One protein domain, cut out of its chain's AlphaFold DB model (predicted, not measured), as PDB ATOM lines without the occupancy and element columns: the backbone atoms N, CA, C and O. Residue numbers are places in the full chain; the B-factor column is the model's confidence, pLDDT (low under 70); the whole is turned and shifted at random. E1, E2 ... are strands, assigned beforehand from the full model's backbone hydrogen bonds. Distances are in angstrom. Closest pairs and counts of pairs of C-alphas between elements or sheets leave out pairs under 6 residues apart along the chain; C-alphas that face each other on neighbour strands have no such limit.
ATOM      1  N   HIS A 421      16.856   7.142 -36.689       84.88
ATOM      2  CA  HIS A 421      17.782   7.223 -35.561       84.88
ATOM      3  C   HIS A 421      18.379   8.626 -35.445       84.88
ATOM      4  O   HIS A 421      19.602   8.779 -35.357       84.88
ATOM      5  N   ILE A 422      17.515   9.638 -35.513       86.12
ATOM      6  CA  ILE A 422      17.928  11.028 -35.400       86.12
ATOM      7  C   ILE A 422      18.481  11.217 -33.988       86.12
ATOM      8  O   ILE A 422      17.846  10.887 -32.988       86.12
ATOM      9  N   LYS A 423      19.713  11.702 -33.907       87.56
ATOM     10  CA  LYS A 423      20.417  11.956 -32.655       87.56
ATOM     11  C   LYS A 423      20.861  13.392 -32.614       87.56
ATOM     12  O   LYS A 423      21.434  13.894 -33.581       87.56
ATOM     13  N   VAL A 424      20.694  13.985 -31.445       85.88
ATOM     14  CA  VAL A 424      21.204  15.307 -31.132       85.88
ATOM     15  C   VAL A 424      22.309  15.173 -30.099       85.88
ATOM     16  O   VAL A 424      22.173  14.440 -29.118       85.88
ATOM     17  N   ALA A 425      23.440  15.834 -30.339       85.00
ATOM     18  CA  ALA A 425      24.527  15.876 -29.371       85.00
ATOM     19  C   ALA A 425      24.168  16.825 -28.220       85.00
ATOM     20  O   ALA A 425      24.415  18.033 -28.286       85.00
ATOM     21  N   GLU A 426      23.631  16.249 -27.147       84.56
ATOM     22  CA  GLU A 426      23.244  16.962 -25.929       84.56
ATOM     23  C   GLU A 426      24.026  16.479 -24.698       84.56
ATOM     24  O   GLU A 426      24.529  15.353 -24.646       84.56
ATOM     25  N   ALA A 427      24.147  17.348 -23.699       81.19
ATOM     26  CA  ALA A 427      24.738  17.070 -22.401       81.19
ATOM     27  C   ALA A 427      23.790  17.531 -21.291       81.19
ATOM     28  O   ALA A 427      23.152  18.575 -21.394       81.19
ATOM     29  N   ALA A 428      23.721  16.765 -20.200       81.44
ATOM     30  CA  ALA A 428      22.944  17.169 -19.036       81.44
ATOM     31  C   ALA A 428      23.473  18.494 -18.465       81.44
ATOM     32  O   ALA A 428      24.680  18.676 -18.282       81.44
ATOM     33  N   THR A 429      22.555  19.395 -18.129       76.12
ATOM     34  CA  THR A 429      22.861  20.589 -17.338       76.12
ATOM     35  C   THR A 429      23.386  20.198 -15.954       76.12
ATOM     36  O   THR A 429      23.204  19.068 -15.491       76.12
ATOM     37  N   ALA A 430      23.994  21.148 -15.237       78.00
ATOM     38  CA  ALA A 430      24.502  20.914 -13.880       78.00
ATOM     39  C   ALA A 430      23.428  20.365 -12.913       78.00
ATOM     40  O   ALA A 430      23.752  19.600 -12.007       78.00
ATOM     41  N   SER A 431      22.152  20.714 -13.134       81.12
ATOM     42  CA  SER A 431      21.011  20.227 -12.346       81.12
ATOM     43  C   SER A 431      20.612  18.776 -12.649       81.12
ATOM     44  O   SER A 431      19.925  18.157 -11.843       81.12
ATOM     45  N   LYS A 432      21.014  18.238 -13.810       80.00
ATOM     46  CA  LYS A 432      20.526  16.980 -14.405       80.00
ATOM     47  C   LYS A 432      19.019  16.933 -14.689       80.00
ATOM     48  O   LYS A 432      18.511  15.870 -15.029       80.00
ATOM     49  N   LEU A 433      18.315  18.061 -14.569       76.38
ATOM     50  CA  LEU A 433      16.884  18.166 -14.873       76.38
ATOM     51  C   LEU A 433      16.620  18.513 -16.344       76.38
ATOM     52  O   LEU A 433      15.531  18.252 -16.839       76.38
ATOM     53  N   LEU A 434      17.613  19.089 -17.028       75.69
ATOM     54  CA  LEU A 434      17.535  19.546 -18.419       75.69
ATOM     55  C   LEU A 434      18.763  19.085 -19.211       75.69
ATOM     56  O   LEU A 434      19.816  18.827 -18.612       75.69
ATOM     57  N   THR A 435      18.646  19.052 -20.538       75.25
ATOM     58  CA  THR A 435      19.752  18.855 -21.483       75.25
ATOM     59  C   THR A 435      20.010  20.128 -22.294       75.25
ATOM     60  O   THR A 435      19.080  20.823 -22.690       75.25
ATOM     61  N   ASP A 436      21.290  20.423 -22.522       73.25
ATOM     62  CA  ASP A 436      21.778  21.507 -23.381       73.25
ATOM     63  C   ASP A 436      22.565  20.910 -24.554       73.25
ATOM     64  O   ASP A 436      23.095  19.800 -24.463       73.25
ATOM     65  N   ALA A 437      22.751  21.675 -25.631       74.75
ATOM     66  CA  ALA A 437      23.709  21.312 -26.671       74.75
ATOM     67  C   ALA A 437      25.115  21.071 -26.079       74.75
ATOM     68  O   ALA A 437      25.615  21.870 -25.281       74.75
ATOM     69  N   VAL A 438      25.809  20.012 -26.524       80.25
ATOM     70  CA  VAL A 438      27.197  19.712 -26.093       80.25
ATOM     71  C   VAL A 438      28.132  20.896 -26.360       80.25
ATOM     72  O   VAL A 438      29.112  21.106 -25.640       80.25
ATOM     73  N   ARG A 439      27.842  21.676 -27.408       79.19
ATOM     74  CA  ARG A 439      28.636  22.829 -27.829       79.19
ATOM     75  C   ARG A 439      27.791  24.104 -27.822       79.19
ATOM     76  O   ARG A 439      26.725  24.123 -28.431       79.19
ATOM     77  N   PRO A 440      28.280  25.194 -27.209       75.81
ATOM     78  CA  PRO A 440      27.612  26.491 -27.285       75.81
ATOM     79  C   PRO A 440      27.393  26.925 -28.740       75.81
ATOM     80  O   PRO A 440      28.319  26.847 -29.550       75.81
ATOM     81  N   GLY A 441      26.183  27.386 -29.058       76.81
ATOM     82  CA  GLY A 441      25.818  27.942 -30.363       76.81
ATOM     83  C   GLY A 441      25.785  26.949 -31.526       76.81
ATOM     84  O   GLY A 441      25.677  27.379 -32.676       76.81
ATOM     85  N   VAL A 442      25.920  25.641 -31.265       83.12
ATOM     86  CA  VAL A 442      25.901  24.599 -32.300       83.12
ATOM     87  C   VAL A 442      25.130  23.373 -31.826       83.12
ATOM     88  O   VAL A 442      25.506  22.752 -30.836       83.12
ATOM     89  N   LEU A 443      24.128  22.967 -32.603       84.69
ATOM     90  CA  LEU A 443      23.439  21.696 -32.440       84.69
ATOM     91  C   LEU A 443      23.935  20.728 -33.514       84.69
ATOM     92  O   LEU A 443      23.754  20.968 -34.711       84.69
ATOM     93  N   ASP A 444      24.595  19.652 -33.088       87.12
ATOM     94  CA  ASP A 444      24.990  18.574 -33.991       87.12
ATOM     95  C   ASP A 444      23.860  17.553 -34.069       87.12
ATOM     96  O   ASP A 444      23.546  16.893 -33.077       87.12
ATOM     97  N   VAL A 445      23.275  17.424 -35.255       88.56
ATOM     98  CA  VAL A 445      22.210  16.465 -35.551       88.56
ATOM     99  C   VAL A 445      22.781  15.396 -36.475       88.56
ATOM    100  O   VAL A 445      23.441  15.718 -37.460       88.56
ATOM    101  N   THR A 446      22.558  14.121 -36.174       89.62
ATOM    102  CA  THR A 446      23.005  12.985 -36.999       89.62
ATOM    103  C   THR A 446      21.868  11.997 -37.222       89.62
ATOM    104  O   THR A 446      20.956  11.934 -36.407       89.62
ATOM    105  N   TRP A 447      21.901  11.243 -38.319       89.38
ATOM    106  CA  TRP A 447      20.897  10.228 -38.657       89.38
ATOM    107  C   TRP A 447      21.490   9.135 -39.552       89.38
ATOM    108  O   TRP A 447      22.577   9.274 -40.116       89.38
ATOM    109  N   ASP A 448      20.754   8.039 -39.716       85.06
ATOM    110  CA  ASP A 448      21.121   6.947 -40.611       85.06
ATOM    111  C   ASP A 448      20.930   7.362 -42.081       85.06
ATOM    112  O   ASP A 448      19.808   7.534 -42.559       85.06
ATOM    113  N   ALA A 449      22.030   7.516 -42.819       77.81
ATOM    114  CA  ALA A 449      22.005   7.886 -44.240       77.81
ATOM    115  C   ALA A 449      21.700   6.702 -45.180       77.81
ATOM    116  O   ALA A 449      21.506   6.877 -46.387       77.81
ATOM    117  N   LYS A 450      21.699   5.468 -44.658       69.19
ATOM    118  CA  LYS A 450      21.614   4.249 -45.466       69.19
ATOM    119  C   LYS A 450      20.221   4.090 -46.086       69.19
ATOM    120  O   LYS A 450      19.241   3.900 -45.379       69.19
ATOM    121  N   GLY A 451      20.155   4.092 -47.419       62.94
ATOM    122  CA  GLY A 451      18.909   3.901 -48.177       62.94
ATOM    123  C   GLY A 451      18.134   5.190 -48.468       62.94
ATOM    124  O   GLY A 451      17.135   5.140 -49.187       62.94
ATOM    125  N   VAL A 452      18.611   6.344 -47.989       66.88
ATOM    126  CA  VAL A 452      17.994   7.635 -48.296       66.88
ATOM    127  C   VAL A 452      18.325   8.030 -49.739       66.88
ATOM    128  O   VAL A 452      19.486   8.006 -50.152       66.88
ATOM    129  N   ARG A 453      17.299   8.347 -50.540       63.28
ATOM    130  CA  ARG A 453      17.472   8.789 -51.937       63.28
ATOM    131  C   ARG A 453      18.216  10.132 -51.991       63.28
ATOM    132  O   ARG A 453      18.358  10.815 -50.982       63.28
ATOM    133  N   ALA A 454      18.670  10.529 -53.182       63.41
ATOM    134  CA  ALA A 454      19.209  11.869 -53.415       63.41
ATOM    135  C   ALA A 454      18.102  12.925 -53.229       63.41
ATOM    136  O   ALA A 454      17.401  13.287 -54.171       63.41
ATOM    137  N   SER A 455      17.922  13.371 -51.990       74.88
ATOM    138  CA  SER A 455      16.985  14.409 -51.574       74.88
ATOM    139  C   SER A 455      17.683  15.414 -50.665       74.88
ATOM    140  O   SER A 455      18.668  15.096 -49.990       74.88
ATOM    141  N   THR A 456      17.159  16.633 -50.651       83.00
ATOM    142  CA  THR A 456      17.555  17.665 -49.695       83.00
ATOM    143  C   THR A 456      16.762  17.467 -48.409       83.00
ATOM    144  O   THR A 456      15.536  17.386 -48.444       83.00
ATOM    145  N   CYS A 457      17.465  17.364 -47.288       84.19
ATOM    146  CA  CYS A 457      16.908  17.388 -45.947       84.19
ATOM    147  C   CYS A 457      17.056  18.804 -45.406       84.19
ATOM    148  O   CYS A 457      18.174  19.307 -45.296       84.19
ATOM    149  N   ARG A 458      15.931  19.417 -45.050       86.69
ATOM    150  CA  ARG A 458      15.924  20.642 -44.263       86.69
ATOM    151  C   ARG A 458      15.933  20.269 -42.788       86.69
ATOM    152  O   ARG A 458      15.091  19.488 -42.354       86.69
ATOM    153  N   VAL A 459      16.889  20.803 -42.040       85.88
ATOM    154  CA  VAL A 459      16.980  20.644 -40.587       85.88
ATOM    155  C   VAL A 459      16.690  21.997 -39.965       85.88
ATOM    156  O   VAL A 459      17.477  22.919 -40.156       85.88
ATOM    157  N   ASP A 460      15.580  22.110 -39.239       85.38
ATOM    158  CA  ASP A 460      15.198  23.314 -38.503       85.38
ATOM    159  C   ASP A 460      15.351  23.061 -36.995       85.38
ATOM    160  O   ASP A 460      14.840  22.085 -36.450       85.38
ATOM    161  N   VAL A 461      16.076  23.943 -36.304       79.44
ATOM    162  CA  VAL A 461      16.189  23.928 -34.838       79.44
ATOM    163  C   VAL A 461      15.348  25.055 -34.265       79.44
ATOM    164  O   VAL A 461      15.511  26.212 -34.654       79.44
ATOM    165  N   HIS A 462      14.480  24.719 -33.315       79.31
ATOM    166  CA  HIS A 462      13.673  25.680 -32.577       79.31
ATOM    167  C   HIS A 462      14.179  25.779 -31.138       79.31
ATOM    168  O   HIS A 462      14.339  24.767 -30.453       79.31
ATOM    169  N   LEU A 463      14.427  27.005 -30.677       74.31
ATOM    170  CA  LEU A 463      14.712  27.257 -29.267       74.31
ATOM    171  C   LEU A 463      13.426  27.060 -28.457       74.31
ATOM    172  O   LEU A 463      12.350  27.471 -28.894       74.31
ATOM    173  N   VAL A 464      13.536  26.425 -27.290       70.88
ATOM    174  CA  VAL A 464      12.432  26.354 -26.322       70.88
ATOM    175  C   VAL A 464      12.642  27.389 -25.226       70.88
ATOM    176  O   VAL A 464      13.754  27.871 -25.024       70.88
ATOM    177  N   ASP A 465      11.554  27.763 -24.553       73.00
ATOM    178  CA  ASP A 465      11.557  28.714 -23.434       73.00
ATOM    179  C   ASP A 465      12.120  30.111 -23.766       73.00
ATOM    180  O   ASP A 465      12.658  30.809 -22.907       73.00
ATOM    181  N   ILE A 466      11.950  30.544 -25.017       74.50
ATOM    182  CA  ILE A 466      12.246  31.902 -25.482       74.50
ATOM    183  C   ILE A 466      10.953  32.727 -25.590       74.50
ATOM    184  O   ILE A 466       9.884  32.198 -25.910       74.50
ATOM    185  N   ALA A 467      11.023  34.028 -25.294       81.19
ATOM    186  CA  ALA A 467       9.860  34.908 -25.391       81.19
ATOM    187  C   ALA A 467       9.353  34.986 -26.840       81.19
ATOM    188  O   ALA A 467      10.132  34.977 -27.792       81.19
ATOM    189  N   LYS A 468       8.026  35.055 -27.019       84.00
ATOM    190  CA  LYS A 468       7.404  34.968 -28.350       84.00
ATOM    191  C   LYS A 468       7.880  36.077 -29.297       84.00
ATOM    192  O   LYS A 468       7.962  35.846 -30.500       84.00
ATOM    193  N   ASP A 469       8.136  37.252 -28.745       88.81
ATOM    194  CA  ASP A 469       8.564  38.487 -29.397       88.81
ATOM    195  C   ASP A 469      10.087  38.670 -29.445       88.81
ATOM    196  O   ASP A 469      10.561  39.659 -30.007       88.81
ATOM    197  N   ASP A 470      10.857  37.724 -28.905       83.94
ATOM    198  CA  ASP A 470      12.309  37.739 -29.025       83.94
ATOM    199  C   ASP A 470      12.722  37.547 -30.493       83.94
ATOM    200  O   ASP A 470      12.204  36.677 -31.199       83.94
ATOM    201  N   ILE A 471      13.677  38.351 -30.963       81.56
ATOM    202  CA  ILE A 471      14.186  38.289 -32.339       81.56
ATOM    203  C   ILE A 471      14.860  36.945 -32.655       81.56
ATOM    204  O   ILE A 471      14.936  36.548 -33.820       81.56
ATOM    205  N   ASP A 472      15.339  36.236 -31.634       78.25
ATOM    206  CA  ASP A 472      15.952  34.917 -31.758       78.25
ATOM    207  C   ASP A 472      14.928  33.768 -31.685       78.25
ATOM    208  O   ASP A 472      15.280  32.613 -31.928       78.25
ATOM    209  N   ASN A 473      13.639  34.057 -31.457       81.50
ATOM    210  CA  ASN A 473      12.556  33.074 -31.536       81.50
ATOM    211  C   ASN A 473      12.155  32.777 -32.995       81.50
ATOM    212  O   ASN A 473      11.044  33.053 -33.452       81.50
ATOM    213  N   GLN A 474      13.097  32.213 -33.744       82.31
ATOM    214  CA  GLN A 474      12.961  31.846 -35.150       82.31
ATOM    215  C   GLN A 474      13.571  30.458 -35.407       82.31
ATOM    216  O   GLN A 474      14.474  30.040 -34.679       82.31
ATOM    217  N   PRO A 475      13.115  29.715 -36.434       81.88
ATOM    218  CA  PRO A 475      13.762  28.468 -36.826       81.88
ATOM    219  C   PRO A 475      15.187  28.724 -37.336       81.88
ATOM    220  O   PRO A 475      15.394  29.477 -38.290       81.88
ATOM    221  N   TYR A 476      16.170  28.038 -36.755       84.00
ATOM    222  CA  TYR A 476      17.539  27.986 -37.266       84.00
ATOM    223  C   TYR A 476      17.659  26.814 -38.240       84.00
ATOM    224  O   TYR A 476      17.923  25.679 -37.840       84.00
ATOM    225  N   GLY A 477      17.406  27.109 -39.515       83.62
ATOM    226  CA  GLY A 477      17.310  26.130 -40.596       83.62
ATOM    227  C   GLY A 477      18.570  25.986 -41.443       83.62
ATOM    228  O   GLY A 477      19.256  26.973 -41.719       83.62
ATOM    229  N   LEU A 478      18.848  24.775 -41.929       89.19
ATOM    230  CA  LEU A 478      19.804  24.542 -43.013       89.19
ATOM    231  C   LEU A 478      19.383  23.374 -43.909       89.19
ATOM    232  O   LEU A 478      18.845  22.374 -43.438       89.19
ATOM    233  N   ASP A 479      19.698  23.491 -45.196       89.44
ATOM    234  CA  ASP A 479      19.499  22.435 -46.183       89.44
ATOM    235  C   ASP A 479      20.790  21.627 -46.362       89.44
ATOM    236  O   ASP A 479      21.857  22.179 -46.643       89.44
ATOM    237  N   VAL A 480      20.699  20.307 -46.224       88.19
ATOM    238  CA  VAL A 480      21.806  19.365 -46.442       88.19
ATOM    239  C   VAL A 480      21.351  18.173 -47.271       88.19
ATOM    240  O   VAL A 480      20.188  17.780 -47.204       88.19
ATOM    241  N   PRO A 481      22.244  17.529 -48.039       87.56
ATOM    242  CA  PRO A 481      21.925  16.246 -48.643       87.56
ATOM    243  C   PRO A 481      21.528  15.250 -47.551       87.56
ATOM    244  O   PRO A 481      22.293  15.027 -46.614       87.56
ATOM    245  N   CYS A 482      20.375  14.597 -47.674       82.50
ATOM    246  CA  CYS A 482      19.966  13.602 -46.682       82.50
ATOM    247  C   CYS A 482      20.976  12.445 -46.564       82.50
ATOM    248  O   CYS A 482      21.150  11.869 -45.493       82.50
ATOM    249  N   ALA A 483      21.695  12.138 -47.648       83.50
ATOM    250  CA  ALA A 483      22.767  11.148 -47.663       83.50
ATOM    251  C   ALA A 483      24.010  11.553 -46.839       83.50
ATOM    252  O   ALA A 483      24.879  10.715 -46.609       83.50
ATOM    253  N   ALA A 484      24.116  12.809 -46.385       87.12
ATOM    254  CA  ALA A 484      25.223  13.262 -45.542       87.12
ATOM    255  C   ALA A 484      25.184  12.655 -44.128       87.12
ATOM    256  O   ALA A 484      26.216  12.613 -43.462       87.12
ATOM    257  N   GLY A 485      24.016  12.196 -43.660       87.12
ATOM    258  CA  GLY A 485      23.867  11.567 -42.341       87.12
ATOM    259  C   GLY A 485      24.031  12.518 -41.153       87.12
ATOM    260  O   GLY A 485      24.143  12.065 -40.014       87.12
ATOM    261  N   GLY A 486      24.071  13.831 -41.389       89.38
ATOM    262  CA  GLY A 486      24.168  14.816 -40.323       89.38
ATOM    263  C   GLY A 486      24.171  16.270 -40.788       89.38
ATOM    264  O   GLY A 486      24.399  16.581 -41.957       89.38
ATOM    265  N   ALA A 487      23.933  17.158 -39.828       89.75
ATOM    266  CA  ALA A 487      23.866  18.605 -39.964       89.75
ATOM    267  C   ALA A 487      24.478  19.293 -38.736       89.75
ATOM    268  O   ALA A 487      24.478  18.748 -37.632       89.75
ATOM    269  N   LYS A 488      24.984  20.515 -38.930       88.94
ATOM    270  CA  LYS A 488      25.464  21.377 -37.841       88.94
ATOM    271  C   LYS A 488      24.708  22.692 -37.862       88.94
ATOM    272  O   LYS A 488      25.075  23.601 -38.611       88.94
ATOM    273  N   CYS A 489      23.679  22.789 -37.036       85.25
ATOM    274  CA  CYS A 489      22.824  23.966 -36.949       85.25
ATOM    275  C   CYS A 489      23.473  24.987 -36.019       85.25
ATOM    276  O   CYS A 489      23.750  24.680 -34.862       85.25
ATOM    277  N   ARG A 490      23.758  26.186 -36.530       84.12
ATOM    278  CA  ARG A 490      24.377  27.263 -35.747       84.12
ATOM    279  C   ARG A 490      23.327  28.291 -35.345       84.12
ATOM    280  O   ARG A 490      22.535  28.705 -36.187       84.12
ATOM    281  N   PHE A 491      23.369  28.736 -34.095       77.69
ATOM    282  CA  PHE A 491      22.440  29.717 -33.528       77.69
ATOM    283  C   PHE A 491      23.160  30.622 -32.519       77.69
ATOM    284  O   PHE A 491      24.258  30.310 -32.048       77.69
ATOM    285  N   ARG A 492      22.570  31.777 -32.204       66.94
ATOM    286  CA  ARG A 492      23.188  32.796 -31.342       66.94
ATOM    287  C   ARG A 492      22.873  32.563 -29.858       66.94
ATOM    288  O   ARG A 492      22.236  33.399 -29.250       66.94
ATOM    289  N   TYR A 493      23.340  31.472 -29.245       62.06
ATOM    290  CA  TYR A 493      23.276  31.331 -27.776       62.06
ATOM    291  C   TYR A 493      24.506  30.639 -27.172       62.06
ATOM    292  O   TYR A 493      25.058  29.693 -27.736       62.06
ATOM    293  N   ALA A 494      24.930  31.125 -26.001       49.78
ATOM    294  CA  ALA A 494      25.932  30.512 -25.127       49.78
ATOM    295  C   ALA A 494      25.251  29.591 -24.085       49.78
ATOM    296  O   ALA A 494      24.047  29.690 -23.902       49.78
ATOM    297  N   ARG A 495      26.015  28.689 -23.436       43.41
ATOM    298  CA  ARG A 495      25.558  27.666 -22.449       43.41
ATOM    299  C   ARG A 495      24.329  28.076 -21.614       43.41
ATOM    300  O   ARG A 495      24.363  29.148 -21.017       43.41
ATOM    301  N   GLY A 496      23.363  27.164 -21.445       50.25
ATOM    302  CA  GLY A 496      22.271  27.291 -20.470       50.25
ATOM    303  C   GLY A 496      20.857  27.453 -21.035       50.25
ATOM    304  O   GLY A 496      19.941  27.654 -20.241       50.25
ATOM    305  N   THR A 497      20.661  27.398 -22.356       53.00
ATOM    306  CA  THR A 497      19.322  27.459 -22.968       53.00
ATOM    307  C   THR A 497      18.843  26.043 -23.298       53.00
ATOM    308  O   THR A 497      19.487  25.393 -24.127       53.00
ATOM    309  N   PRO A 498      17.730  25.566 -22.709       51.81
ATOM    310  CA  PRO A 498      17.138  24.295 -23.103       51.81
ATOM    311  C   PRO A 498      16.708  24.354 -24.576       51.81
ATOM    312  O   PRO A 498      16.280  25.394 -25.082       51.81
ATOM    313  N   MET A 499      16.868  23.249 -25.301       53.03
ATOM    314  CA  MET A 499      16.561  23.152 -26.734       53.03
ATOM    315  C   MET A 499      15.752  21.888 -27.006       53.03
ATOM    316  O   MET A 499      15.888  20.896 -26.297       53.03
ATOM    317  N   THR A 500      14.936  21.902 -28.059       43.34
ATOM    318  CA  THR A 500      14.335  20.676 -28.602       43.34
ATOM    319  C   THR A 500      14.534  20.634 -30.108       43.34
ATOM    320  O   THR A 500      14.178  21.587 -30.802       43.34
ATOM    321  N   SER A 501      15.050  19.525 -30.636       42.97
ATOM    322  CA  SER A 501      14.957  19.227 -32.069       42.97
ATOM    323  C   SER A 501      13.587  18.635 -32.388       42.97
ATOM    324  O   SER A 501      13.111  17.780 -31.638       42.97
ATOM    325  N   ARG A 502      12.981  19.035 -33.504       40.09
ATOM    326  CA  ARG A 502      11.835  18.332 -34.089       40.09
ATOM    327  C   ARG A 502      12.184  17.808 -35.466       40.09
ATOM    328  O   ARG A 502      12.945  18.509 -36.167       40.09
TER     329      ARG A 502
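This is residues 421 to 502 of the 502 residues of the protein "Glyco_hydro_85 domain-containing protein" of Cutibacterium acnes JCM 18918 (UniProt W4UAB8). This is a small, lopsided sandwich: two three-stranded sheets, E1 E4 E7 and E6 E5 E8, face to face with their strands at 34 degrees, and a short hairpin, E2 and E3, at one end. A wide loop, residues 464 to 475, joins E5 to E6, and E8 makes a weakly paired edge of the second sheet. The printed part has 82 residues, with no named helix and eight named strands, E1 to E8 in chain order; the class is all strand, though 39 residues, under half, are in named elements. The sheets have the orders E6 - E5 - E8, E1 - E4 - E7 and E2 - E3, all antiparallel. The whole is compact, with a radius of gyration of the C-alphas of 13.6 A and spans of 39 by 29 by 16 A.

E5, residues 456 to 463, is the inner strand between E6, residues 476 to 481, and E8, residues 499 to 501. E5 and E6 form a hairpin at 159 degrees, with N 457 and O 480 2.8 A apart. The pairing is staggered: E5 pairs with E6 over 456 to 461 and with E8 over 461 to 463. Between E5 and E8 no backbone N and O are within hydrogen-bond range; C-alphas 463 and 499 face each other at 5.2 A. In the other sheet, E4, residues 442 to 448, is antiparallel to E1, residues 421 to 424, with N 423 and O 446 2.8 A apart, and to E7, residues 486 to 490, with N 487 and O 445 2.8 A apart. Across the sandwich, the closest C-alphas of E6 and E7 are those of Tyr 476 and Cys 489, 6.6 A apart. E1 runs on into E2, residues 426 to 428, at 60 degrees; E2 forms a hairpin with E3, residues 435 to 437, with N 427 and O 436 2.8 A apart. The closest C-alphas of E3 and E8 are those of Asp 436 and Met 499, 6.4 A apart. E4 and E6 are apart.

E5 measures 22.7 A from C-alpha 456 at (17.555, 17.665, -49.695) to C-alpha 463. E4 measures 20.1 A, E6 16.9 A and E7 13.3 A. E1 begins at C-alpha 421 (17.782, 7.223, -35.561), and E8 ends at C-alpha 501 (14.957, 19.227, -32.069).

The C-alphas of Ser 431 and Ala 454, the two farthest apart, are 41.9 A from each other. The printed part has no cut, and the link E5 to E6 is long, with 12 residues. The mean pLDDT of the printed part is 77.1; residues 450 to 454 and 492 to 502 are under 70, and E8 has a mean of 46.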